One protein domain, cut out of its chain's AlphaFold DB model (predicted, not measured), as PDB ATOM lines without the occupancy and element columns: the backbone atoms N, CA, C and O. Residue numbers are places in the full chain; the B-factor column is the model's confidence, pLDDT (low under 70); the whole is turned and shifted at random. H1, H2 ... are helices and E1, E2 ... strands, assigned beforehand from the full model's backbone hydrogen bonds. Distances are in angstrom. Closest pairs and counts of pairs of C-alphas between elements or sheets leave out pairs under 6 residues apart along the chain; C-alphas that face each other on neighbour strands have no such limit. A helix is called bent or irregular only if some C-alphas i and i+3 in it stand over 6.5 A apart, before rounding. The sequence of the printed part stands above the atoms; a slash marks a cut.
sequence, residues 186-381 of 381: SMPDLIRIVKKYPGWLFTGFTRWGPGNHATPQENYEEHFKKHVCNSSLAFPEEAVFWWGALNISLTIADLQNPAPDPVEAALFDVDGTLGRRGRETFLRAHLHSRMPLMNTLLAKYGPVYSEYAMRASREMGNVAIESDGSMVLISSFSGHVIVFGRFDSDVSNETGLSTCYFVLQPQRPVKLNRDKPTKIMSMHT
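This is residues 186 to 381 of the 381 residues of an uncharacterized protein of Paraburkholderia panacisoli (UniProt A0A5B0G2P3). An elongated domain with two lobes: at one end a strongly twisted sheet of five strands, at the other a group of helices, H3 to H6 with arm H7a, joined by a bent helix whose other arm, H7b, crosses the sheet. H1 lies over the sheet near the far end of the long axis, and H2 packs on edge strand E4 between the lobes. The printed part has 196 residues, with seven named helices followed by five named strands; the sheet's order is E4, E3, E2, E1, E5, antiparallel throughout, and the class is mixed. It is compact, with a radius of gyration of the C-alphas of 18.7 A, and spans 58 by 33 by 29 A.

H1, residues 186 to 196, begins at C-alpha 186 (-30.607, 25.652, 30.994). H2 is residues 216 to 228, 17.2 A long; H3 236 to 245; H4 252 to 255; H5 262 to 265; H6 276 to 285, only just irregular, with C-alphas 277 and 280 6.7 A apart. H7, residues 291 to 314, was assigned as one helix by its hydrogen bonds but is bent, with C-alphas 300 and 303 7.3 A apart; its arms are H7a, 291 to 300, and H7b, 303 to 314, at a steep tilt of 61 degrees. The strands are E1, 317 to 323, E2, 328 to 334, E3, 337 to 343, E4, 351 to 358, 21.1 A long, and E5, 374 to 377, ending at C-alpha 377 (-33.109, 40.699, 20.742).

H1 is on the sheet at a height of 8.5 A, on the same face as H7b. With H1, H3 and H7b on one face, the sheet makes two layers. H2 touches H3, about perpendicular at 75 degrees, with C-alphas 228 and 239 closest at 4.6 A. H3 touches H6 at a steep tilt of 43 degrees, with C-alphas 236 and 284 closest at 5.9 A. H4 and H5 are close but not clearly touching, C-alphas 252 and 265 being closest at 7.0 A. H7b runs across the strands, at 76 degrees to E4 on the local plane. E1 to E4 form a meander, each strand the antiparallel neighbour of the one before; N 330 and O 341 are 2.9 A apart, N 354 and O 340 2.8 A. E5 pairs with E1 through N 321 and O 375, 2.8 A. Every O i to N i+4 pair is within hydrogen-bond range in H1, H2, H3, H7a and H7b; H6 has 4 of 6, and H4 and H5 are too short.

The C-alphas of Pro 188 and Val 270, 59.9 A apart, are the farthest. The printed part has no cut; the links H1 to H2 and E4 to E5 are long. Mean pLDDT of the printed part is 82.8, with 47 residues under 70, among them 361 to 381.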
ATOM      1  N   SER A 186     -30.408  24.378  31.704       48.88
ATOM      2  CA  SER A 186     -30.607  25.652  30.994       48.88
ATOM      3  C   SER A 186     -31.750  25.653  29.977       48.88
ATOM      4  O   SER A 186     -32.385  26.684  29.766       48.88
ATOM      5  N   MET A 187     -32.053  24.524  29.326       55.59
ATOM      6  CA  MET A 187     -33.111  24.479  28.305       55.59
ATOM      7  C   MET A 187     -34.513  24.748  28.890       55.59
ATOM      8  O   MET A 187     -35.243  25.562  28.316       55.59
ATOM      9  N   PRO A 188     -34.906  24.164  30.043       60.97
ATOM     10  CA  PRO A 188     -36.104  24.574  30.770       60.97
ATOM     11  C   PRO A 188     -36.131  26.072  31.077       60.97
ATOM     12  O   PRO A 188     -37.192  26.685  30.988       60.97
ATOM     13  N   ASP A 189     -34.989  26.681  31.384       63.06
ATOM     14  CA  ASP A 189     -34.890  28.101  31.739       63.06
ATOM     15  C   ASP A 189     -35.042  29.012  30.537       63.06
ATOM     16  O   ASP A 189     -35.803  29.977  30.581       63.06
ATOM     17  N   LEU A 190     -34.405  28.654  29.425       64.38
ATOM     18  CA  LEU A 190     -34.598  29.317  28.144       64.38
ATOM     19  C   LEU A 190     -36.064  29.215  27.703       64.38
ATOM     20  O   LEU A 190     -36.655  30.222  27.315       64.38
ATOM     21  N   ILE A 191     -36.694  28.042  27.831       65.69
ATOM     22  CA  ILE A 191     -38.127  27.860  27.548       65.69
ATOM     23  C   ILE A 191     -38.984  28.722  28.485       65.69
ATOM     24  O   ILE A 191     -39.946  29.349  28.033       65.69
ATOM     25  N   ARG A 192     -38.664  28.778  29.783       66.94
ATOM     26  CA  ARG A 192     -39.382  29.603  30.765       66.94
ATOM     27  C   ARG A 192     -39.261  31.092  30.458       66.94
ATOM     28  O   ARG A 192     -40.272  31.784  30.494       66.94
ATOM     29  N   ILE A 193     -38.076  31.569  30.089       68.94
ATOM     30  CA  ILE A 193     -37.850  32.952  29.652       68.94
ATOM     31  C   ILE A 193     -38.643  33.266  28.390       68.94
ATOM     32  O   ILE A 193     -39.314  34.292  28.347       68.94
ATOM     33  N   VAL A 194     -38.638  32.378  27.390       66.12
ATOM     34  CA  VAL A 194     -39.436  32.547  26.162       66.12
ATOM     35  C   VAL A 194     -40.925  32.653  26.482       66.12
ATOM     36  O   VAL A 194     -41.625  33.489  25.916       66.12
ATOM     37  N   LYS A 195     -41.421  31.810  27.396       68.00
ATOM     38  CA  LYS A 195     -42.817  31.847  27.847       68.00
ATOM     39  C   LYS A 195     -43.133  33.114  28.640       68.00
ATOM     40  O   LYS A 195     -44.221  33.656  28.485       68.00
ATOM     41  N   LYS A 196     -42.201  33.573  29.481       71.38
ATOM     42  CA  LYS A 196     -42.342  34.786  30.297       71.38
ATOM     43  C   LYS A 196     -42.321  36.057  29.448       71.38
ATOM     44  O   LYS A 196     -43.060  36.989  29.743       71.38
ATOM     45  N   TYR A 197     -41.514  36.069  28.391       69.88
ATOM     46  CA  TYR A 197     -41.377  37.175  27.446       69.88
ATOM     47  C   TYR A 197     -41.814  36.729  26.046       69.88
ATOM     48  O   TYR A 197     -40.976  36.592  25.146       69.88
ATOM     49  N   PRO A 198     -43.123  36.478  25.837       59.03
ATOM     50  CA  PRO A 198     -43.629  36.052  24.543       59.03
ATOM     51  C   PRO A 198     -43.335  37.131  23.498       59.03
ATOM     52  O   PRO A 198     -43.478  38.325  23.749       59.03
ATOM     53  N   GLY A 199     -42.866  36.711  22.322       56.50
ATOM     54  CA  GLY A 199     -42.426  37.649  21.284       56.50
ATOM     55  C   GLY A 199     -41.144  38.417  21.628       56.50
ATOM     56  O   GLY A 199     -40.794  39.327  20.887       56.50
ATOM     57  N   TRP A 200     -40.433  38.035  22.697       62.59
ATOM     58  CA  TRP A 200     -39.179  38.656  23.137       62.59
ATOM     59  C   TRP A 200     -39.338  40.125  23.561       62.59
ATOM     60  O   TRP A 200     -38.442  40.943  23.387       62.59
ATOM     61  N   LEU A 201     -40.481  40.459  24.161       68.00
ATOM     62  CA  LEU A 201     -40.762  41.788  24.703       68.00
ATOM     63  C   LEU A 201     -40.234  41.903  26.140       68.00
ATOM     64  O   LEU A 201     -40.985  41.783  27.106       68.00
ATOM     65  N   PHE A 202     -38.924  42.091  26.293       80.31
ATOM     66  CA  PHE A 202     -38.329  42.378  27.598       80.31
ATOM     67  C   PHE A 202     -38.493  43.864  27.935       80.31
ATOM     68  O   PHE A 202     -37.948  44.722  27.253       80.31
ATOM     69  N   THR A 203     -39.230  44.178  28.999       85.38
ATOM     70  CA  THR A 203     -39.562  45.565  29.377       85.38
ATOM     71  C   THR A 203     -38.679  46.121  30.494       85.38
ATOM     72  O   THR A 203     -39.059  47.101  31.126       85.38
ATOM     73  N   GLY A 204     -37.544  45.484  30.797       88.69
ATOM     74  CA  GLY A 204     -36.682  45.839  31.928       88.69
ATOM     75  C   GLY A 204     -36.897  44.983  33.179       88.69
ATOM     76  O   GLY A 204     -37.876  44.244  33.314       88.69
ATOM     77  N   PHE A 205     -35.962  45.099  34.119       92.00
ATOM     78  CA  PHE A 205     -36.071  44.514  35.453       92.00
ATOM     79  C   PHE A 205     -36.923  45.410  36.356       92.00
ATOM     80  O   PHE A 205     -36.876  46.639  36.284       92.00
ATOM     81  N   THR A 206     -37.699  44.786  37.238       90.94
ATOM     82  CA  THR A 206     -38.565  45.484  38.201       90.94
ATOM     83  C   THR A 206     -38.005  45.485  39.621       90.94
ATOM     84  O   THR A 206     -38.564  46.145  40.490       90.94
ATOM     85  N   ARG A 207     -36.927  44.732  39.866       92.00
ATOM     86  CA  ARG A 207     -36.260  44.607  41.166       92.00
ATOM     87  C   ARG A 207     -34.835  44.071  41.017       92.00
ATOM     88  O   ARG A 207     -34.487  43.508  39.974       92.00
ATOM     89  N   TRP A 208     -34.047  44.180  42.084       93.38
ATOM     90  CA  TRP A 208     -32.783  43.456  42.216       93.38
ATOM     91  C   TRP A 208     -33.021  41.958  42.404       93.38
ATOM     92  O   TRP A 208     -33.983  41.532  43.045       93.38
ATOM     93  N   GLY A 209     -32.147  41.163  41.800       92.06
ATOM     94  CA  GLY A 209     -32.019  39.731  42.028       92.06
ATOM     95  C   GLY A 209     -30.825  39.420  42.928       92.06
ATOM     96  O   GLY A 209     -30.008  40.304  43.197       92.06
ATOM     97  N   PRO A 210     -30.708  38.160  43.372       88.44
ATOM     98  CA  PRO A 210     -29.592  37.707  44.199       88.44
ATOM     99  C   PRO A 210     -28.269  37.649  43.424       88.44
ATOM    100  O   PRO A 210     -27.208  37.719  44.030       88.44
ATOM    101  N   GLY A 211     -28.293  37.560  42.090       86.88
ATOM    102  CA  GLY A 211     -27.062  37.525  41.297       86.88
ATOM    103  C   GLY A 211     -26.207  36.309  41.659       86.88
ATOM    104  O   GLY A 211     -26.627  35.178  41.422       86.88
ATOM    105  N   ASN A 212     -25.021  36.552  42.223       84.31
ATOM    106  CA  ASN A 212     -24.123  35.508  42.736       84.31
ATOM    107  C   ASN A 212     -24.116  35.410  44.275       84.31
ATOM    108  O   ASN A 212     -23.271  34.719  44.837       84.31
ATOM    109  N   HIS A 213     -25.030  36.109  44.946       88.62
ATOM    110  CA  HIS A 213     -25.142  36.161  46.403       88.62
ATOM    111  C   HIS A 213     -26.325  35.332  46.904       88.62
ATOM    112  O   HIS A 213     -27.176  34.899  46.127       88.62
ATOM    113  N   ALA A 214     -26.402  35.130  48.221       86.38
ATOM    114  CA  ALA A 214     -27.497  34.373  48.821       86.38
ATOM    115  C   ALA A 214     -28.826  35.143  48.774       86.38
ATOM    116  O   ALA A 214     -29.895  34.536  48.702       86.38
ATOM    117  N   THR A 215     -28.776  36.482  48.813       90.19
ATOM    118  CA  THR A 215     -29.975  37.330  48.832       90.19
ATOM    119  C   THR A 215     -29.874  38.522  47.872       90.19
ATOM    120  O   THR A 215     -28.775  39.019  47.614       90.19
ATOM    121  N   PRO A 216     -31.013  39.046  47.371       92.19
ATOM    122  CA  PRO A 216     -31.027  40.279  46.582       92.19
ATOM    123  C   PRO A 216     -30.445  41.487  47.316       92.19
ATOM    124  O   PRO A 216     -29.800  42.322  46.688       92.19
ATOM    125  N   GLN A 217     -30.665  41.571  48.632       94.94
ATOM    126  CA  GLN A 217     -30.157  42.667  49.449       94.94
ATOM    127  C   GLN A 217     -28.629  42.646  49.485       94.94
ATOM    128  O   GLN A 217     -28.007  43.651  49.174       94.94
ATOM    129  N   GLU A 218     -28.030  41.491  49.777       95.06
ATOM    130  CA  GLU A 218     -26.574  41.325  49.799       95.06
ATOM    131  C   GLU A 218     -25.938  41.711  48.454       95.06
ATOM    132  O   GLU A 218     -25.010  42.515  48.418       95.06
ATOM    133  N   ASN A 219     -26.499  41.226  47.340       94.44
ATOM    134  CA  ASN A 219     -26.029  41.569  45.996       94.44
ATOM    135  C   ASN A 219     -26.078  43.076  45.721       94.44
ATOM    136  O   ASN A 219     -25.135  43.663  45.195       94.44
ATOM    137  N   TYR A 220     -27.189  43.709  46.085       95.62
ATOM    138  CA  TYR A 220     -27.383  45.139  45.913       95.62
ATOM    139  C   TYR A 220     -26.390  45.963  46.749       95.62
ATOM    140  O   TYR A 220     -25.796  46.910  46.227       95.62
ATOM    141  N   GLU A 221     -26.167  45.596  48.014       97.19
ATOM    142  CA  GLU A 221     -25.219  46.290  48.891       97.19
ATOM    143  C   GLU A 221     -23.777  46.162  48.396       97.19
ATOM    144  O   GLU A 221     -23.058  47.164  48.323       97.19
ATOM    145  N   GLU A 222     -23.366  44.951  48.017       95.69
ATOM    146  CA  GLU A 222     -22.035  44.677  47.473       95.69
ATOM    147  C   GLU A 222     -21.809  45.426  46.157       95.69
ATOM    148  O   GLU A 222     -20.786  46.096  45.991       95.69
ATOM    149  N   HIS A 223     -22.783  45.422  45.240       95.31
ATOM    150  CA  HIS A 223     -22.672  46.182  43.996       95.31
ATOM    151  C   HIS A 223     -22.627  47.694  44.229       95.31
ATOM    152  O   HIS A 223     -21.821  48.372  43.591       95.31
ATOM    153  N   PHE A 224     -23.438  48.236  45.141       97.44
ATOM    154  CA  PHE A 224     -23.369  49.658  45.476       97.44
ATOM    155  C   PHE A 224     -21.982  50.020  46.022       97.44
ATOM    156  O   PHE A 224     -21.333  50.930  45.511       97.44
ATOM    157  N   LYS A 225     -21.474  49.275  47.012       97.31
ATOM    158  CA  LYS A 225     -20.149  49.530  47.601       97.31
ATOM    159  C   LYS A 225     -19.036  49.402  46.559       97.31
ATOM    160  O   LYS A 225     -18.144  50.248  46.498       97.31
ATOM    161  N   LYS A 226     -19.113  48.392  45.694       95.44
ATOM    162  CA  LYS A 226     -18.116  48.144  44.653       95.44
ATOM    163  C   LYS A 226     -18.078  49.246  43.597       95.44
ATOM    164  O   LYS A 226     -16.993  49.747  43.313       95.44
ATOM    165  N   HIS A 227     -19.225  49.611  43.028       95.25
ATOM    166  CA  HIS A 227     -19.291  50.506  41.868       95.25
ATOM    167  C   HIS A 227     -19.464  51.974  42.254       95.25
ATOM    168  O   HIS A 227     -18.831  52.839  41.660       95.25
ATOM    169  N   VAL A 228     -20.275  52.280  43.270       96.88
ATOM    170  CA  VAL A 228     -20.536  53.663  43.704       96.88
ATOM    171  C   VAL A 228     -19.475  54.146  44.695       96.88
ATOM    172  O   VAL A 228     -19.083  55.311  44.647       96.88
ATOM    173  N   CYS A 229     -18.978  53.269  45.574       97.25
ATOM    174  CA  CYS A 229     -17.982  53.637  46.591       97.25
ATOM    175  C   CYS A 229     -16.545  53.202  46.262       97.25
ATOM    176  O   CYS A 229     -15.642  53.505  47.039       97.25
ATOM    177  N   ASN A 230     -16.313  52.507  45.141       96.25
ATOM    178  CA  ASN A 230     -15.002  51.963  44.766       96.25
ATOM    179  C   ASN A 230     -14.352  51.108  45.879       96.25
ATOM    180  O   ASN A 230     -13.138  51.148  46.075       96.25
ATOM    181  N   SER A 231     -15.139  50.317  46.620       95.94
ATOM    182  CA  SER A 231     -14.630  49.531  47.762       95.94
ATOM    183  C   SER A 231     -13.522  48.538  47.384       95.94
ATOM    184  O   SER A 231     -12.687  48.196  48.215       95.94
ATOM    185  N   SER A 232     -13.490  48.097  46.122       92.88
ATOM    186  CA  SER A 232     -12.473  47.183  45.579       92.88
ATOM    187  C   SER A 232     -11.224  47.875  45.019       92.88
ATOM    188  O   SER A 232     -10.319  47.188  44.556       92.88
ATOM    189  N   LEU A 233     -11.189  49.214  45.002       92.38
ATOM    190  CA  LEU A 233     -10.145  50.042  44.381       92.38
ATOM    191  C   LEU A 233      -9.949  49.853  42.865       92.38
ATOM    192  O   LEU A 233      -9.069  50.478  42.277       92.38
ATOM    193  N   ALA A 234     -10.773  49.029  42.220       89.50
ATOM    194  CA  ALA A 234     -10.601  48.646  40.823       89.50
ATOM    195  C   ALA A 234     -11.346  49.547  39.822       89.50
ATOM    196  O   ALA A 234     -11.039  49.488  38.633       89.50
ATOM    197  N   PHE A 235     -12.309  50.365  40.268       89.00
ATOM    198  CA  PHE A 235     -13.230  51.092  39.378       89.00
ATOM    199  C   PHE A 235     -13.429  52.576  39.759       89.00
ATOM    200  O   PHE A 235     -14.564  53.041  39.899       89.00
ATOM    201  N   PRO A 236     -12.354  53.362  39.940       91.31
ATOM    202  CA  PRO A 236     -12.476  54.745  40.394       91.31
ATOM    203  C   PRO A 236     -13.174  55.666  39.386       91.31
ATOM    204  O   PRO A 236     -13.960  56.521  39.792       91.31
ATOM    205  N   GLU A 237     -12.948  55.495  38.082       91.25
ATOM    206  CA  GLU A 237     -13.596  56.307  37.042       91.25
ATOM    207  C   GLU A 237     -15.110  56.066  37.005       91.25
ATOM    208  O   GLU A 237     -15.902  56.996  36.843       91.25
ATOM    209  N   GLU A 238     -15.519  54.812  37.200       93.12
ATOM    210  CA  GLU A 238     -16.922  54.440  37.330       93.12
ATOM    211  C   GLU A 238     -17.549  55.057  38.590       93.12
ATOM    212  O   GLU A 238     -18.639  55.626  38.513       93.12
ATOM    213  N   ALA A 239     -16.870  55.005  39.737       95.38
ATOM    214  CA  ALA A 239     -17.390  55.610  40.959       95.38
ATOM    215  C   ALA A 239     -17.591  57.126  40.800       95.38
ATOM    216  O   ALA A 239     -18.621  57.669  41.207       95.38
ATOM    217  N   VAL A 240     -16.664  57.816  40.122       94.12
ATOM    218  CA  VAL A 240     -16.812  59.242  39.785       94.12
ATOM    219  C   VAL A 240     -18.041  59.477  38.901       94.12
ATOM    220  O   VAL A 240     -18.792  60.430  39.151       94.12
ATOM    221  N   PHE A 241     -18.277  58.618  37.902       94.31
ATOM    222  CA  PHE A 241     -19.489  58.667  37.083       94.31
ATOM    223  C   PHE A 241     -20.746  58.528  37.947       94.31
ATOM    224  O   PHE A 241     -21.634  59.377  37.855       94.31
ATOM    225  N   TRP A 242     -20.808  57.521  38.824       96.31
ATOM    226  CA  TRP A 242     -21.972  57.286  39.677       96.31
ATOM    227  C   TRP A 242     -22.254  58.451  40.615       96.31
ATOM    228  O   TRP A 242     -23.401  58.862  40.758       96.31
ATOM    229  N   TRP A 243     -21.226  59.069  41.187       96.75
ATOM    230  CA  TRP A 243     -21.406  60.257  42.019       96.75
ATOM    231  C   TRP A 243     -21.984  61.447  41.248       96.75
ATOM    232  O   TRP A 243     -22.676  62.281  41.829       96.75
ATOM    233  N   GLY A 244     -21.698  61.554  39.947       94.50
ATOM    234  CA  GLY A 244     -22.357  62.512  39.062       94.50
ATOM    235  C   GLY A 244     -23.801  62.109  38.756       94.50
ATOM    236  O   GLY A 244     -24.714  62.896  38.970       94.50
ATOM    237  N   ALA A 245     -24.013  60.871  38.306       94.56
ATOM    238  CA  ALA A 245     -25.318  60.362  37.885       94.56
ATOM    239  C   ALA A 245     -26.361  60.330  39.017       94.56
ATOM    240  O   ALA A 245     -27.547  60.540  38.771       94.56
ATOM    241  N   LEU A 246     -25.918  60.078  40.250       96.31
ATOM    242  CA  LEU A 246     -26.757  59.994  41.447       96.31
ATOM    243  C   LEU A 246     -26.813  61.312  42.232       96.31
ATOM    244  O   LEU A 246     -27.473  61.367  43.268       96.31
ATOM    245  N   ASN A 247     -26.126  62.363  41.766       95.56
ATOM    246  CA  ASN A 247     -25.984  63.640  42.471       95.56
ATOM    247  C   ASN A 247     -25.530  63.464  43.934       95.56
ATOM    248  O   ASN A 247     -26.083  64.068  44.857       95.56
ATOM    249  N   ILE A 248     -24.521  62.616  44.153       96.62
ATOM    250  CA  ILE A 248     -23.951  62.415  45.486       96.62
ATOM    251  C   ILE A 248     -23.227  63.696  45.896       96.62
ATOM    252  O   ILE A 248     -22.352  64.198  45.182       96.62
ATOM    253  N   SER A 249     -23.612  64.204  47.063       94.88
ATOM    254  CA  SER A 249     -22.992  65.346  47.717       94.88
ATOM    255  C   SER A 249     -22.550  64.915  49.105       94.88
ATOM    256  O   SER A 249     -23.324  64.303  49.848       94.88
ATOM    257  N   LEU A 250     -21.292  65.210  49.410       96.25
ATOM    258  CA  LEU A 250     -20.641  64.869  50.661       96.25
ATOM    259  C   LEU A 250     -20.135  66.154  51.300       96.25
ATOM    260  O   LEU A 250     -19.548  66.993  50.618       96.25
ATOM    261  N   THR A 251     -20.345  66.287  52.600       95.69
ATOM    262  CA  THR A 251     -19.841  67.395  53.407       95.69
ATOM    263  C   THR A 251     -18.800  66.896  54.398       95.69
ATOM    264  O   THR A 251     -18.771  65.717  54.749       95.69
ATOM    265  N   ILE A 252     -17.959  67.793  54.905       93.44
ATOM    266  CA  ILE A 252     -16.965  67.438  55.925       93.44
ATOM    267  C   ILE A 252     -17.612  66.904  57.220       93.44
ATOM    268  O   ILE A 252     -17.009  66.122  57.954       93.44
ATOM    269  N   ALA A 253     -18.868  67.278  57.492       92.44
ATOM    270  CA  ALA A 253     -19.641  66.768  58.621       92.44
ATOM    271  C   ALA A 253     -19.999  65.279  58.474       92.44
ATOM    272  O   ALA A 253     -20.150  64.581  59.474       92.44
ATOM    273  N   ASP A 254     -20.068  64.759  57.248       94.25
ATOM    274  CA  ASP A 254     -20.309  63.334  57.009       94.25
ATOM    275  C   ASP A 254     -19.078  62.475  57.364       94.25
ATOM    276  O   ASP A 254     -19.186  61.261  57.538       94.25
ATOM    277  N   LEU A 255     -17.898  63.095  57.516       92.31
ATOM    278  CA  LEU A 255     -16.636  62.411  57.795       92.31
ATOM    279  C   LEU A 255     -16.331  62.228  59.286       92.31
ATOM    280  O   LEU A 255     -15.224  61.832  59.603       92.31
ATOM    281  N   GLN A 256     -17.244  62.492  60.222       86.88
ATOM    282  CA  GLN A 256     -16.889  62.543  61.655       86.88
ATOM    283  C   GLN A 256     -16.526  61.189  62.296       86.88
ATOM    284  O   GLN A 256     -15.961  61.166  63.386       86.88
ATOM    285  N   ASN A 257     -16.793  60.060  61.631       86.06
ATOM    286  CA  ASN A 257     -16.575  58.722  62.189       86.06
ATOM    287  C   ASN A 257     -15.782  57.807  61.233       86.06
ATOM    288  O   ASN A 257     -16.393  57.082  60.440       86.06
ATOM    289  N   PRO A 258     -14.435  57.794  61.316       88.75
ATOM    290  CA  PRO A 258     -13.578  58.676  62.126       88.75
ATOM    291  C   PRO A 258     -13.359  60.035  61.453       88.75
ATOM    292  O   PRO A 258     -13.367  60.091  60.225       88.75
ATOM    293  N   ALA A 259     -13.108  61.092  62.233       92.94
ATOM    294  CA  ALA A 259     -12.825  62.439  61.724       92.94
ATOM    295  C   ALA A 259     -11.770  62.439  60.592       92.94
ATOM    296  O   ALA A 259     -10.856  61.609  60.617       92.94
ATOM    297  N   PRO A 260     -11.890  63.328  59.587       93.69
ATOM    298  CA  PRO A 260     -10.944  63.381  58.478       93.69
ATOM    299  C   PRO A 260      -9.557  63.803  58.941       93.69
ATOM    300  O   PRO A 260      -9.411  64.702  59.771       93.69
ATOM    301  N   ASP A 261      -8.534  63.174  58.365       93.31
ATOM    302  CA  ASP A 261      -7.170  63.669  58.491       93.31
ATOM    303  C   ASP A 261      -6.987  64.970  57.671       93.31
ATOM    304  O   ASP A 261      -7.835  65.307  56.837       93.31
ATOM    305  N   PRO A 262      -5.902  65.739  57.883       94.50
ATOM    306  CA  PRO A 262      -5.699  67.003  57.174       94.50
ATOM    307  C   PRO A 262      -5.607  66.877  55.645       94.50
ATOM    308  O   PRO A 262      -5.975  67.817  54.944       94.50
ATOM    309  N   VAL A 263      -5.116  65.747  55.122       93.56
ATOM    310  CA  VAL A 263      -4.979  65.515  53.674       93.56
ATOM    311  C   VAL A 263      -6.352  65.291  53.056       93.56
ATOM    312  O   VAL A 263      -6.670  65.873  52.023       93.56
ATOM    313  N   GLU A 264      -7.186  64.498  53.718       94.12
ATOM    314  CA  GLU A 264      -8.560  64.255  53.308       94.12
ATOM    315  C   GLU A 264      -9.436  65.505  53.448       94.12
ATOM    316  O   GLU A 264     -10.199  65.829  52.539       94.12
ATOM    317  N   ALA A 265      -9.302  66.244  54.554       93.19
ATOM    318  CA  ALA A 265     -10.034  67.486  54.782       93.19
ATOM    319  C   ALA A 265      -9.723  68.545  53.711       93.19
ATOM    320  O   ALA A 265     -10.614  69.289  53.308       93.19
ATOM    321  N   ALA A 266      -8.490  68.574  53.191       94.31
ATOM    322  CA  ALA A 266      -8.078  69.483  52.121       94.31
ATOM    323  C   ALA A 266      -8.734  69.191  50.755       94.31
ATOM    324  O   ALA A 266      -8.605  69.997  49.835       94.31
ATOM    325  N   LEU A 267      -9.434  68.058  50.600       95.19
ATOM    326  CA  LEU A 267     -10.194  67.738  49.384       95.19
ATOM    327  C   LEU A 267     -11.551  68.457  49.315       95.19
ATOM    328  O   LEU A 267     -12.190  68.439  48.259       95.19
ATOM    329  N   PHE A 268     -11.998  69.049  50.424       95.25
ATOM    330  CA  PHE A 268     -13.263  69.767  50.528       95.25
ATOM    331  C   PHE A 268     -13.065  71.252  50.214       95.25
ATOM    332  O   PHE A 268     -12.052  71.854  50.573       95.25
ATOM    333  N   ASP A 269     -14.042  71.835  49.526       93.38
ATOM    334  CA  ASP A 269     -14.065  73.251  49.185       93.38
ATOM    335  C   ASP A 269     -14.325  74.108  50.442       93.38
ATOM    336  O   ASP A 269     -14.640  73.606  51.523       93.38
ATOM    337  N   VAL A 270     -14.197  75.434  50.309       91.56
ATOM    338  CA  VAL A 270     -14.342  76.393  51.427       91.56
ATOM    339  C   VAL A 270     -15.718  76.309  52.100       91.56
ATOM    340  O   VAL A 270     -15.840  76.583  53.292       91.56
ATOM    341  N   ASP A 271     -16.751  75.908  51.358       92.88
ATOM    342  CA  ASP A 271     -18.107  75.698  51.877       92.88
ATOM    343  C   ASP A 271     -18.286  74.353  52.612       92.88
ATOM    344  O   ASP A 271     -19.378  74.041  53.089       92.88
ATOM    345  N   GLY A 272     -17.217  73.563  52.724       93.12
ATOM    346  CA  GLY A 272     -17.204  72.268  53.390       93.12
ATOM    347  C   GLY A 272     -17.785  71.130  52.553       93.12
ATOM    348  O   GLY A 272     -18.018  70.056  53.112       93.12
ATOM    349  N   THR A 273     -18.030  71.327  51.253       95.69
ATOM    350  CA  THR A 273     -18.513  70.284  50.333       95.69
ATOM    351  C   THR A 273     -17.371  69.630  49.557       95.69
ATOM    352  O   THR A 273     -16.341  70.245  49.289       95.69
ATOM    353  N   LEU A 274     -17.514  68.349  49.200       95.69
ATOM    354  CA  LEU A 274     -16.506  67.667  48.394       95.69
ATOM    355  C   LEU A 274     -16.576  68.161  46.946       95.69
ATOM    356  O   LEU A 274     -17.435  67.735  46.161       95.69
ATOM    357  N   GLY A 275     -15.625  69.022  46.593       87.25
ATOM    358  CA  GLY A 275     -15.519  69.612  45.269       87.25
ATOM    359  C   GLY A 275     -15.314  68.580  44.160       87.25
ATOM    360  O   GLY A 275     -14.806  67.469  44.357       87.25
ATOM    361  N   ARG A 276     -15.649  68.967  42.922       85.56
ATOM    362  CA  ARG A 276     -15.499  68.097  41.737       85.56
ATOM    363  C   ARG A 276     -14.059  67.611  41.539       85.56
ATOM    364  O   ARG A 276     -13.864  66.494  41.074       85.56
ATOM    365  N   ARG A 277     -13.069  68.444  41.889       83.62
ATOM    366  CA  ARG A 277     -11.635  68.120  41.792       83.62
ATOM    367  C   ARG A 277     -11.185  67.128  42.869       83.62
ATOM    368  O   ARG A 277     -10.383  66.256  42.569       83.62
ATOM    369  N   GLY A 278     -11.716  67.239  44.089       90.44
ATOM    370  CA  GLY A 278     -11.371  66.354  45.207       90.44
ATOM    371  C   GLY A 278     -12.017  64.972  45.117       90.44
ATOM    372  O   GLY A 278     -11.475  64.004  45.641       90.44
ATOM    373  N   ARG A 279     -13.147  64.855  44.407       93.94
ATOM    374  CA  ARG A 279     -13.951  63.627  44.305       93.94
ATOM    375  C   ARG A 279     -13.177  62.398  43.835       93.94
ATOM    376  O   ARG A 279     -13.308  61.336  44.433       93.94
ATOM    377  N   GLU A 280     -12.396  62.524  42.766       92.69
ATOM    378  CA  GLU A 280     -11.640  61.387  42.234       92.69
ATOM    379  C   GLU A 280     -10.571  60.919  43.228       92.69
ATOM    380  O   GLU A 280     -10.490  59.729  43.532       92.69
ATOM    381  N   THR A 281      -9.802  61.853  43.791       95.19
ATOM    382  CA  THR A 281      -8.800  61.560  44.822       95.19
ATOM    383  C   THR A 281      -9.441  60.916  46.048       95.19
ATOM    384  O   THR A 281      -8.954  59.900  46.534       95.19
ATOM    385  N   PHE A 282     -10.579  61.442  46.502       96.12
ATOM    386  CA  PHE A 282     -11.336  60.900  47.628       96.12
ATOM    387  C   PHE A 282     -11.768  59.445  47.392       96.12
ATOM    388  O   PHE A 282     -11.536  58.579  48.236       96.12
ATOM    389  N   LEU A 283     -12.335  59.149  46.217       95.69
ATOM    390  CA  LEU A 283     -12.779  57.803  45.837       95.69
ATOM    391  C   LEU A 283     -11.623  56.813  45.639       95.69
ATOM    392  O   LEU A 283     -11.784  55.620  45.894       95.69
ATOM    393  N   ARG A 284     -10.461  57.286  45.175       94.31
ATOM    394  CA  ARG A 284      -9.265  56.451  44.983       94.31
ATOM    395  C   ARG A 284      -8.540  56.159  46.294       94.31
ATOM    396  O   ARG A 284      -8.070  55.042  46.475       94.31
ATOM    397  N   ALA A 285      -8.427  57.146  47.179       93.88
ATOM    398  CA  ALA A 285      -7.493  57.084  48.302       93.88
ATOM    399  C   ALA A 285      -8.156  56.987  49.683       93.88
ATOM    400  O   ALA A 285      -7.537  56.441  50.590       93.88
ATOM    401  N   HIS A 286      -9.396  57.458  49.858       95.19
ATOM    402  CA  HIS A 286      -9.956  57.661  51.200       95.19
ATOM    403  C   HIS A 286     -11.243  56.874  51.470       95.19
ATOM    404  O   HIS A 286     -11.369  56.249  52.517       95.19
ATOM    405  N   LEU A 287     -12.200  56.827  50.536       95.88
ATOM    406  CA  LEU A 287     -13.520  56.251  50.837       95.88
ATOM    407  C   LEU A 287     -13.488  54.753  51.195       95.88
ATOM    408  O   LEU A 287     -14.232  54.319  52.072       95.88
ATOM    409  N   HIS A 288     -12.625  53.968  50.547       93.12
ATOM    410  CA  HIS A 288     -12.555  52.512  50.733       93.12
ATOM    411  C   HIS A 288     -12.236  52.090  52.182       93.12
ATOM    412  O   HIS A 288     -12.649  51.014  52.610       93.12
ATOM    413  N   SER A 289     -11.541  52.935  52.953       91.94
ATOM    414  CA  SER A 289     -11.218  52.683  54.364       91.94
ATOM    415  C   SER A 289     -12.317  53.158  55.328       91.94
ATOM    416  O   SER A 289     -12.275  52.859  56.522       91.94
ATOM    417  N   ARG A 290     -13.352  53.848  54.828       94.38
ATOM    418  CA  ARG A 290     -14.440  54.439  55.622       94.38
ATOM    419  C   ARG A 290     -15.722  53.613  55.560       94.38
ATOM    420  O   ARG A 290     -16.747  54.061  55.046       94.38
ATOM    421  N   MET A 291     -15.699  52.412  56.143       94.62
ATOM    422  CA  MET A 291     -16.876  51.527  56.180       94.62
ATOM    423  C   MET A 291     -18.151  52.194  56.742       94.62
ATOM    424  O   MET A 291     -19.205  52.048  56.115       94.62
ATOM    425  N   PRO A 292     -18.102  52.974  57.847       95.38
ATOM    426  CA  PRO A 292     -19.291  53.668  58.349       95.38
ATOM    427  C   PRO A 292     -19.886  54.636  57.321       95.38
ATOM    428  O   PRO A 292     -21.092  54.615  57.085       95.38
ATOM    429  N   LEU A 293     -19.039  55.417  56.643       96.62
ATOM    430  CA  LEU A 293     -19.477  56.353  55.611       96.62
ATOM    431  C   LEU A 293     -20.082  55.631  54.405       96.62
ATOM    432  O   LEU A 293     -21.120  56.053  53.907       96.62
ATOM    433  N   MET A 294     -19.479  54.528  53.950       97.19
ATOM    434  CA  MET A 294     -20.043  53.736  52.850       97.19
ATOM    435  C   MET A 294     -21.448  53.219  53.178       97.19
ATOM    436  O   MET A 294     -22.324  53.255  52.315       97.19
ATOM    437  N   ASN A 295     -21.694  52.798  54.422       96.56
ATOM    438  CA  ASN A 295     -23.024  52.375  54.862       96.56
ATOM    439  C   ASN A 295     -24.014  53.553  54.919       96.56
ATOM    440  O   ASN A 295     -25.161  53.405  54.502       96.56
ATOM    441  N   THR A 296     -23.577  54.738  55.359       96.62
ATOM    442  CA  THR A 296     -24.398  55.962  55.308       96.62
ATOM    443  C   THR A 296     -24.748  56.354  53.871       96.62
ATOM    444  O   THR A 296     -25.899  56.684  53.580       96.62
ATOM    445  N   LEU A 297     -23.783  56.279  52.950       97.75
ATOM    446  CA  LEU A 297     -24.005  56.546  51.528       97.75
ATOM    447  C   LEU A 297     -24.976  55.536  50.914       97.75
ATOM    448  O   LEU A 297     -25.878  55.942  50.188       97.75
ATOM    449  N   LEU A 298     -24.836  54.249  51.235       98.00
ATOM    450  CA  LEU A 298     -25.758  53.198  50.803       98.00
ATOM    451  C   LEU A 298     -27.184  53.462  51.300       98.00
ATOM    452  O   LEU A 298     -28.124  53.400  50.511       98.00
ATOM    453  N   ALA A 299     -27.354  53.814  52.575       97.38
ATOM    454  CA  ALA A 299     -28.669  54.124  53.132       97.38
ATOM    455  C   ALA A 299     -29.323  55.337  52.444       97.38
ATOM    456  O   ALA A 299     -30.527  55.333  52.195       97.38
ATOM    457  N   LYS A 300     -28.532  56.366  52.112       97.56
ATOM    458  CA  LYS A 300     -29.026  57.623  51.526       97.56
ATOM    459  C   LYS A 300     -29.244  57.552  50.012       97.56
ATOM    460  O   LYS A 300     -30.251  58.044  49.516       97.56
ATOM    461  N   TYR A 301     -28.300  56.975  49.274       98.31
ATOM    462  CA  TYR A 301     -28.248  57.025  47.805       98.31
ATOM    463  C   TYR A 301     -28.507  55.682  47.136       98.31
ATOM    464  O   TYR A 301     -28.753  55.634  45.930       98.31
ATOM    465  N   GLY A 302     -28.483  54.593  47.895       97.56
ATOM    466  CA  GLY A 302     -28.771  53.271  47.376       97.56
ATOM    467  C   GLY A 302     -30.137  53.167  46.673       97.56
ATOM    468  O   GLY A 302     -30.174  52.659  45.549       97.56
ATOM    469  N   PRO A 303     -31.251  53.671  47.248       97.44
ATOM    470  CA  PRO A 303     -32.548  53.637  46.570       97.44
ATOM    471  C   PRO A 303     -32.516  54.328  45.200       97.44
ATOM    472  O   PRO A 303     -33.003  53.774  44.218       97.44
ATOM    473  N   VAL A 304     -31.837  55.476  45.102       97.38
ATOM    474  CA  VAL A 304     -31.663  56.225  43.844       97.38
ATOM    475  C   VAL A 304     -30.825  55.433  42.835       97.38
ATOM    476  O   VAL A 304     -31.149  55.399  41.649       97.38
ATOM    477  N   TYR A 305     -29.767  54.757  43.291       97.38
ATOM    478  CA  TYR A 305     -28.969  53.857  42.454       97.38
ATOM    479  C   TYR A 305     -29.799  52.684  41.918       97.38
ATOM    480  O   TYR A 305     -29.742  52.365  40.730       97.38
ATOM    481  N   SER A 306     -30.618  52.079  42.777       95.94
ATOM    482  CA  SER A 306     -31.521  50.989  42.416       95.94
ATOM    483  C   SER A 306     -32.537  51.419  41.352       95.94
ATOM    484  O   SER A 306     -32.678  50.759  40.321       95.94
ATOM    485  N   GLU A 307     -33.187  52.567  41.547       95.88
ATOM    486  CA  GLU A 307     -34.121  53.145  40.577       95.88
ATOM    487  C   GLU A 307     -33.442  53.492  39.252       95.88
ATOM    488  O   GLU A 307     -33.992  53.209  38.184       95.88
ATOM    489  N   TYR A 308     -32.230  54.056  39.303       96.50
ATOM    490  CA  TYR A 308     -31.437  54.329  38.109       96.50
ATOM    491  C   TYR A 308     -31.188  53.039  37.323       96.50
ATOM    492  O   TYR A 308     -31.434  53.000  36.117       96.50
ATOM    493  N   ALA A 309     -30.734  51.980  37.995       95.44
ATOM    494  CA  ALA A 309     -30.443  50.692  37.377       95.44
ATOM    495  C   ALA A 309     -31.696  50.065  36.738       95.44
ATOM    496  O   ALA A 309     -31.651  49.584  35.602       95.44
ATOM    497  N   MET A 310     -32.844  50.139  37.419       95.00
ATOM    498  CA  MET A 310     -34.119  49.685  36.858       95.00
ATOM    499  C   MET A 310     -34.534  50.513  35.646       95.00
ATOM    500  O   MET A 310     -34.912  49.930  34.633       95.00
ATOM    501  N   ARG A 311     -34.435  51.846  35.695       95.19
ATOM    502  CA  ARG A 311     -34.730  52.709  34.541       95.19
ATOM    503  C   ARG A 311     -33.821  52.378  33.358       95.19
ATOM    504  O   ARG A 311     -34.331  52.109  32.276       95.19
ATOM    505  N   ALA A 312     -32.512  52.286  33.585       92.81
ATOM    506  CA  ALA A 312     -31.541  51.914  32.559       92.81
ATOM    507  C   ALA A 312     -31.877  50.556  31.923       92.81
ATOM    508  O   ALA A 312     -31.760  50.398  30.712       92.81
ATOM    509  N   SER A 313     -32.379  49.592  32.705       93.25
ATOM    510  CA  SER A 313     -32.803  48.289  32.178       93.25
ATOM    511  C   SER A 313     -33.992  48.355  31.205       93.25
ATOM    512  O   SER A 313     -34.122  47.492  30.340       93.25
ATOM    513  N   ARG A 314     -34.857  49.370  31.331       91.69
ATOM    514  CA  ARG A 314     -36.011  49.597  30.438       91.69
ATOM    515  C   ARG A 314     -35.602  50.269  29.130       91.69
ATOM    516  O   ARG A 314     -36.293  50.135  28.131       91.69
ATOM    517  N   GLU A 315     -34.477  50.974  29.154       87.81
ATOM    518  CA  GLU A 315     -33.918  51.740  28.035       87.81
ATOM    519  C   GLU A 315     -32.838  50.961  27.264       87.81
ATOM    520  O   GLU A 315     -32.215  51.493  26.346       87.81
ATOM    521  N   MET A 316     -32.588  49.707  27.645       81.19
ATOM    522  CA  MET A 316     -31.611  48.847  26.984       81.19
ATOM    523  C   MET A 316     -31.918  48.674  25.492       81.19
ATOM    524  O   MET A 316     -33.066  48.488  25.112       81.19
ATOM    525  N   GLY A 317     -30.893  48.669  24.639       70.06
ATOM    526  CA  GLY A 317     -31.039  48.413  23.203       70.06
ATOM    527  C   GLY A 317     -30.252  47.184  22.762       70.06
ATOM    528  O   GLY A 317     -29.072  47.079  23.071       70.06
ATOM    529  N   ASN A 318     -30.858  46.293  21.969       69.88
ATOM    530  CA  ASN A 318     -30.256  45.016  21.550       69.88
ATOM    531  C   ASN A 318     -29.953  44.090  22.745       69.88
ATOM    532  O   ASN A 318     -28.797  43.803  23.056       69.88
ATOM    533  N   VAL A 319     -30.996  43.646  23.449       73.00
ATOM    534  CA  VAL A 319     -30.869  42.795  24.641       73.00
ATOM    535  C   VAL A 319     -30.315  41.426  24.254       73.00
ATOM    536  O   VAL A 319     -30.924  40.700  23.476       73.00
ATOM    537  N   ALA A 320     -29.156  41.065  24.789       74.69
ATOM    538  CA  ALA A 320     -28.570  39.746  24.638       74.69
ATOM    539  C   ALA A 320     -29.102  38.811  25.729       74.69
ATOM    540  O   ALA A 320     -29.084  39.149  26.914       74.69
ATOM    541  N   ILE A 321     -29.552  37.628  25.322       72.94
ATOM    542  CA  ILE A 321     -29.848  36.520  26.225       72.94
ATOM    543  C   ILE A 321     -28.824  35.425  25.972       72.94
ATOM    544  O   ILE A 321     -28.713  34.909  24.858       72.94
ATOM    545  N   GLU A 322     -28.078  35.096  27.017       70.62
ATOM    546  CA  GLU A 322     -27.004  34.109  27.000       70.62
ATOM    547  C   GLU A 322     -27.284  33.037  28.047       70.62
ATOM    548  O   GLU A 322     -27.804  33.333  29.121       70.62
ATOM    549  N   SER A 323     -26.908  31.793  27.767       66.88
ATOM    550  CA  SER A 323     -26.855  30.753  28.794       66.88
ATOM    551  C   SER A 323     -25.488  30.094  28.814       66.88
ATOM    552  O   SER A 323     -24.890  29.861  27.766       66.88
ATOM    553  N   ASP A 324     -24.997  29.785  30.009       62.53
ATOM    554  CA  ASP A 324     -23.761  29.028  30.216       62.53
ATOM    555  C   ASP A 324     -24.009  27.577  30.661       62.53
ATOM    556  O   ASP A 324     -23.081  26.899  31.097       62.53
ATOM    557  N   GLY A 325     -25.257  27.108  30.564       57.00
ATOM    558  CA  GLY A 325     -25.680  25.789  31.037       57.00
ATOM    559  C   GLY A 325     -26.200  25.786  32.475       57.00
ATOM    560  O   GLY A 325     -27.093  25.000  32.788       57.00
ATOM    561  N   SER A 326     -25.714  26.691  33.328       62.97
ATOM    562  CA  SER A 326     -26.107  26.785  34.741       62.97
ATOM    563  C   SER A 326     -27.110  27.903  35.014       62.97
ATOM    564  O   SER A 326     -27.904  27.819  35.945       62.97
ATOM    565  N   MET A 327     -27.085  28.952  34.196       71.56
ATOM    566  CA  MET A 327     -27.961  30.105  34.342       71.56
ATOM    567  C   MET A 327     -28.320  30.700  32.989       71.56
ATOM    568  O   MET A 327     -27.674  30.436  31.968       71.56
ATOM    569  N   VAL A 328     -29.361  31.531  32.988       74.31
ATOM    570  CA  VAL A 328     -29.665  32.399  31.855       74.31
ATOM    571  C   VAL A 328     -29.470  33.850  32.265       74.31
ATOM    572  O   VAL A 328     -30.040  34.331  33.249       74.31
ATOM    573  N   LEU A 329     -28.649  34.535  31.485       81.81
ATOM    574  CA  LEU A 329     -28.274  35.925  31.645       81.81
ATOM    575  C   LEU A 329     -29.012  36.764  30.609       81.81
ATOM    576  O   LEU A 329     -29.121  36.388  29.445       81.81
ATOM    577  N   ILE A 330     -29.494  37.919  31.045       85.00
ATOM    578  CA  ILE A 330     -30.099  38.943  30.198       85.00
ATOM    579  C   ILE A 330     -29.230  40.181  30.357       85.00
ATOM    580  O   ILE A 330     -29.075  40.682  31.471       85.00
ATOM    581  N   SER A 331     -28.642  40.671  29.273       85.62
ATOM    582  CA  SER A 331     -27.708  41.789  29.342       85.62
ATOM    583  C   SER A 331     -27.814  42.718  28.152       85.62
ATOM    584  O   SER A 331     -28.178  42.309  27.051       85.62
ATOM    585  N   SER A 332     -27.524  43.993  28.368       82.44
ATOM    586  CA  SER A 332     -27.422  44.965  27.287       82.44
ATOM    587  C   SER A 332     -26.824  46.278  27.777       82.44
ATOM    588  O   SER A 332     -26.468  46.427  28.945       82.44
ATOM    589  N   PHE A 333     -26.765  47.250  26.873       83.75
ATOM    590  CA  PHE A 333     -26.368  48.615  27.171       83.75
ATOM    591  C   PHE A 333     -27.563  49.566  27.159       83.75
ATOM    592  O   PHE A 333     -28.387  49.521  26.245       83.75
ATOM    593  N   SER A 334     -27.581  50.492  28.117       84.31
ATOM    594  CA  SER A 334     -28.273  51.778  28.023       84.31
ATOM    595  C   SER A 334     -27.217  52.885  28.056       84.31
ATOM    596  O   SER A 334     -26.610  53.190  29.086       84.31
ATOM    597  N   GLY A 335     -26.900  53.435  26.882       85.75
ATOM    598  CA  GLY A 335     -25.820  54.407  26.738       85.75
ATOM    599  C   GLY A 335     -24.471  53.862  27.231       85.75
ATOM    600  O   GLY A 335     -23.901  52.943  26.646       85.75
ATOM    601  N   HIS A 336     -23.883  54.498  28.251       85.88
ATOM    602  CA  HIS A 336     -22.603  54.087  28.860       85.88
ATOM    603  C   HIS A 336     -22.756  53.085  30.006       85.88
ATOM    604  O   HIS A 336     -21.767  52.731  30.635       85.88
ATOM    605  N   VAL A 337     -23.974  52.638  30.283       88.19
ATOM    606  CA  VAL A 337     -24.256  51.732  31.385       88.19
ATOM    607  C   VAL A 337     -24.562  50.367  30.811       88.19
ATOM    608  O   VAL A 337     -25.421  50.231  29.939       88.19
ATOM    609  N   ILE A 338     -23.842  49.360  31.283       89.06
ATOM    610  CA  ILE A 338     -24.180  47.973  31.017       89.06
ATOM    611  C   ILE A 338     -25.043  47.464  32.162       89.06
ATOM    612  O   ILE A 338     -24.757  47.692  33.340       89.06
ATOM    613  N   VAL A 339     -26.127  46.795  31.806       89.19
ATOM    614  CA  VAL A 339     -27.058  46.214  32.761       89.19
ATOM    615  C   VAL A 339     -27.089  44.720  32.514       89.19
ATOM    616  O   VAL A 339     -27.239  44.272  31.376       89.19
ATOM    617  N   PHE A 340     -26.959  43.956  33.590       90.31
ATOM    618  CA  PHE A 340     -27.110  42.513  33.580       90.31
ATOM    619  C   PHE A 340     -28.164  42.117  34.594       90.31
ATOM    620  O   PHE A 340     -28.210  42.624  35.716       90.31
ATOM    621  N   GLY A 341     -28.959  41.131  34.230       89.69
ATOM    622  CA  GLY A 341     -29.751  40.382  35.177       89.69
ATOM    623  C   GLY A 341     -29.714  38.905  34.882       89.69
ATOM    624  O   GLY A 341     -29.229  38.450  33.843       89.69
ATOM    625  N   ARG A 342     -30.242  38.168  35.842       85.94
ATOM    626  CA  ARG A 342     -30.274  36.719  35.839       85.94
ATOM    627  C   ARG A 342     -31.715  36.254  35.947       85.94
ATOM    628  O   ARG A 342     -32.559  36.902  36.576       85.94
ATOM    629  N   PHE A 343     -31.989  35.133  35.305       80.44
ATOM    630  CA  PHE A 343     -33.169  34.333  35.574       80.44
ATOM    631  C   PHE A 343     -32.787  33.233  36.563       80.44
ATOM    632  O   PHE A 343     -32.017  32.337  36.218       80.44
ATOM    633  N   ASP A 344     -33.281  33.343  37.797       69.06
ATOM    634  CA  ASP A 344     -32.962  32.418  38.892       69.06
ATOM    635  C   ASP A 344     -34.001  31.310  39.000       69.06
ATOM    636  O   ASP A 344     -34.788  31.237  39.940       69.06
ATOM    637  N   SER A 345     -33.976  30.441  38.005       59.03
ATOM    638  CA  SER A 345     -34.890  29.331  37.769       59.03
ATOM    639  C   SER A 345     -35.099  28.344  38.914       59.03
ATOM    640  O   SER A 345     -36.186  27.761  39.000       59.03
ATOM    641  N   ASP A 346     -34.088  28.138  39.752       57.09
ATOM    642  CA  ASP A 346     -34.123  27.146  40.832       57.09
ATOM    643  C   ASP A 346     -34.855  27.663  42.078       57.09
ATOM    644  O   ASP A 346     -35.347  26.878  42.885       57.09
ATOM    645  N   VAL A 347     -34.969  28.990  42.219       54.78
ATOM    646  CA  VAL A 347     -35.552  29.647  43.401       54.78
ATOM    647  C   VAL A 347     -36.811  30.441  43.041       54.78
ATOM    648  O   VAL A 347     -37.716  30.582  43.862       54.78
ATOM    649  N   SER A 348     -36.915  30.951  41.808       60.19
ATOM    650  CA  SER A 348     -38.053  31.760  41.363       60.19
ATOM    651  C   SER A 348     -38.218  31.758  39.836       60.19
ATOM    652  O   SER A 348     -37.260  31.751  39.080       60.19
ATOM    653  N   ASN A 349     -39.443  31.898  39.320       66.06
ATOM    654  CA  ASN A 349     -39.638  32.244  37.897       66.06
ATOM    655  C   ASN A 349     -39.365  33.742  37.627       66.06
ATOM    656  O   ASN A 349     -39.926  34.361  36.710       66.06
ATOM    657  N   GLU A 350     -38.541  34.371  38.460       70.56
ATOM    658  CA  GLU A 350     -38.331  35.805  38.479       70.56
ATOM    659  C   GLU A 350     -36.981  36.165  37.858       70.56
ATOM    660  O   GLU A 350     -35.996  35.437  37.908       70.56
ATOM    661  N   THR A 351     -36.985  37.301  37.175       84.69
ATOM    662  CA  THR A 351     -35.813  37.908  36.548       84.69
ATOM    663  C   THR A 351     -35.430  39.079  37.424       84.69
ATOM    664  O   THR A 351     -36.251  39.982  37.614       84.69
ATOM    665  N   GLY A 352     -34.220  39.067  37.955       90.12
ATOM    666  CA  GLY A 352     -33.727  40.144  38.798       90.12
ATOM    667  C   GLY A 352     -32.522  40.818  38.171       90.12
ATOM    668  O   GLY A 352     -31.717  40.165  37.508       90.12
ATOM    669  N   LEU A 353     -32.393  42.123  38.402       92.12
ATOM    670  CA  LEU A 353     -31.169  42.843  38.079       92.12
ATOM    671  C   LEU A 353     -30.038  42.303  38.956       92.12
ATOM    672  O   LEU A 353     -30.165  42.258  40.177       92.12
ATOM    673  N   SER A 354     -28.950  41.875  38.333       90.25
ATOM    674  CA  SER A 354     -27.782  41.337  39.027       90.25
ATOM    675  C   SER A 354     -26.705  42.399  39.162       90.25
ATOM    676  O   SER A 354     -26.113  42.516  40.223       90.25
ATOM    677  N   THR A 355     -26.480  43.202  38.119       88.81
ATOM    678  CA  THR A 355     -25.502  44.288  38.161       88.81
ATOM    679  C   THR A 355     -25.832  45.406  37.174       88.81
ATOM    680  O   THR A 355     -26.516  45.201  36.170       88.81
ATOM    681  N   CYS A 356     -25.347  46.605  37.480       91.44
ATOM    682  CA  CYS A 356     -25.467  47.812  36.680       91.44
ATOM    683  C   CYS A 356     -24.161  48.589  36.847       91.44
ATOM    684  O   CYS A 356     -23.852  49.002  37.960       91.44
ATOM    685  N   TYR A 357     -23.374  48.741  35.784       89.00
ATOM    686  CA  TYR A 357     -22.077  49.407  35.893       89.00
ATOM    687  C   TYR A 357     -21.745  50.264  34.677       89.00
ATOM    688  O   TYR A 357     -22.269  50.071  33.577       89.00
ATOM    689  N   PHE A 358     -20.897  51.261  34.894       89.38
ATOM    690  CA  PHE A 358     -20.449  52.178  33.856       89.38
ATOM    691  C   PHE A 358     -19.298  51.572  33.053       89.38
ATOM    692  O   PHE A 358     -18.362  50.998  33.602       89.38
ATOM    693  N   VAL A 359     -19.351  51.746  31.735       83.25
ATOM    694  CA  VAL A 359     -18.337  51.257  30.803       83.25
ATOM    695  C   VAL A 359     -17.832  52.419  29.955       83.25
ATOM    696  O   VAL A 359     -18.603  53.119  29.282       83.25
ATOM    697  N   LEU A 360     -16.511  52.612  29.943       75.69
ATOM    698  CA  LEU A 360     -15.883  53.611  29.083       75.69
ATOM    699  C   LEU A 360     -16.107  53.247  27.612       75.69
ATOM    700  O   LEU A 360     -16.135  52.079  27.233       75.69
ATOM    701  N   GLN A 361     -16.229  54.249  26.742       69.88
ATOM    702  CA  GLN A 361     -16.496  54.027  25.316       69.88
ATOM    703  C   GLN A 361     -15.530  53.031  24.630       69.88
ATOM    704  O   GLN A 361     -16.019  52.193  23.874       69.88
ATOM    705  N   PRO A 362     -14.209  53.027  24.914       68.12
ATOM    706  CA  PRO A 362     -13.283  52.036  24.355       68.12
ATOM    707  C   PRO A 362     -13.532  50.598  24.839       68.12
ATOM    708  O   PRO A 362     -13.117  49.651  24.182       68.12
ATOM    709  N   GLN A 363     -14.205  50.434  25.979       65.38
ATOM    710  CA  GLN A 363     -14.530  49.149  26.607       65.38
ATOM    711  C   GLN A 363     -15.927  48.637  26.207       65.38
ATOM    712  O   GLN A 363     -16.289  47.511  26.538       65.38
ATOM    713  N   ARG A 364     -16.704  49.432  25.453       62.69
ATOM    714  CA  ARG A 364     -18.032  49.051  24.950       62.69
ATOM    715  C   ARG A 364     -18.094  47.888  23.959       62.69
ATOM    716  O   ARG A 364     -19.181  47.314  23.894       62.69
ATOM    717  N   PRO A 365     -17.068  47.526  23.155       54.12
ATOM    718  CA  PRO A 365     -17.185  46.331  22.338       54.12
ATOM    719  C   PRO A 365     -17.136  45.117  23.267       54.12
ATOM    720  O   PRO A 365     -16.085  44.521  23.495       54.12
ATOM    721  N   VAL A 366     -18.299  44.752  23.811       50.81
ATOM    722  CA  VAL A 366     -18.513  43.450  24.425       50.81
ATOM    723  C   VAL A 366     -18.210  42.460  23.328       50.81
ATOM    724  O   VAL A 366     -18.902  42.382  22.311       50.81
ATOM    725  N   LYS A 367     -17.113  41.730  23.513       46.12
ATOM    726  CA  LYS A 367     -16.891  40.507  22.767       46.12
ATOM    727  C   LYS A 367     -18.021  39.586  23.196       46.12
ATOM    728  O   LYS A 367     -17.910  38.946  24.236       46.12
ATOM    729  N   LEU A 368     -19.109  39.564  22.421       48.16
ATOM    730  CA  LEU A 368     -20.052  38.455  22.465       48.16
ATOM    731  C   LEU A 368     -19.187  37.209  22.389       48.16
ATOM    732  O   LEU A 368     -18.425  37.034  21.427       48.16
ATOM    733  N   ASN A 369     -19.196  36.431  23.465       43.72
ATOM    734  CA  ASN A 369     -18.385  35.242  23.496       43.72
ATOM    735  C   ASN A 369     -19.022  34.279  22.497       43.72
ATOM    736  O   ASN A 369     -20.075  33.714  22.769       43.72
ATOM    737  N   ARG A 370     -18.396  34.130  21.325       43.94
ATOM    738  CA  ARG A 370     -18.899  33.265  20.250       43.94
ATOM    739  C   ARG A 370     -18.962  31.795  20.664       43.94
ATOM    740  O   ARG A 370     -19.611  31.020  19.979       43.94
ATOM    741  N   ASP A 371     -18.316  31.432  21.771       39.81
ATOM    742  CA  ASP A 371     -18.369  30.093  22.349       39.81
ATOM    743  C   ASP A 371     -19.577  29.891  23.285       39.81
ATOM    744  O   ASP A 371     -19.773  28.785  23.793       39.81
ATOM    745  N   LYS A 372     -20.384  30.937  23.535       41.84
ATOM    746  CA  LYS A 372     -21.628  30.866  24.312       41.84
ATOM    747  C   LYS A 372     -22.851  30.981  23.394       41.84
ATOM    748  O   LYS A 372     -22.885  31.885  22.554       41.84
ATOM    749  N   PRO A 373     -23.896  30.152  23.588       47.84
ATOM    750  CA  PRO A 373     -25.166  30.333  22.901       47.84
ATOM    751  C   PRO A 373     -25.737  31.700  23.267       47.84
ATOM    752  O   PRO A 373     -26.158  31.935  24.401       47.84
ATOM    753  N   THR A 374     -25.723  32.603  22.293       47.03
ATOM    754  CA  THR A 374     -26.105  33.998  22.479       47.03
ATOM    755  C   THR A 374     -27.189  34.358  21.486       47.03
ATOM    756  O   THR A 374     -27.028  34.168  20.280       47.03
ATOM    757  N   LYS A 375     -28.293  34.920  21.977       53.41
ATOM    758  CA  LYS A 375     -29.344  35.481  21.130       53.41
ATOM    759  C   LYS A 375     -29.465  36.978  21.368       53.41
ATOM    760  O   LYS A 375     -29.702  37.406  22.489       53.41
ATOM    761  N   ILE A 376     -29.360  37.763  20.299       52.78
ATOM    762  CA  ILE A 376     -29.586  39.212  20.329       52.78
ATOM    763  C   ILE A 376     -31.066  39.480  20.035       52.78
ATOM    764  O   ILE A 376     -31.602  39.007  19.031       52.78
ATOM    765  N   MET A 377     -31.731  40.240  20.899       53.22
ATOM    766  CA  MET A 377     -33.109  40.699  20.742       53.22
ATOM    767  C   MET A 377     -33.119  42.176  20.375       53.22
ATOM    768  O   MET A 377     -32.655  43.005  21.153       53.22
ATOM    769  N   SER A 378     -33.696  42.533  19.230       40.59
ATOM    770  CA  SER A 378     -34.001  43.939  18.959       40.59
ATOM    771  C   SER A 378     -35.166  44.381  19.842       40.59
ATOM    772  O   SER A 378     -36.214  43.735  19.842       40.59
ATOM    773  N   MET A 379     -35.011  45.496  20.550       42.03
ATOM    774  CA  MET A 379     -36.143  46.158  21.199       42.03
ATOM    775  C   MET A 379     -36.957  46.860  20.109       42.03
ATOM    776  O   MET A 379     -36.388  47.580  19.287       42.03
ATOM    777  N   HIS A 380     -38.268  46.627  20.065       41.69
ATOM    778  CA  HIS A 380     -39.155  47.479  19.280       41.69
ATOM    779  C   HIS A 380     -39.309  48.792  20.050       41.69
ATOM    780  O   HIS A 380     -39.934  48.807  21.107       41.69
ATOM    781  N   THR A 381     -38.655  49.844  19.557       38.78
ATOM    782  CA  THR A 381     -38.851  51.227  20.012       38.78
ATOM    783  C   THR A 381     -40.215  51.747  19.613       38.78
ATOM    784  O   THR A 381     -40.574  51.514  18.432       38.78
TER     785      THR A 381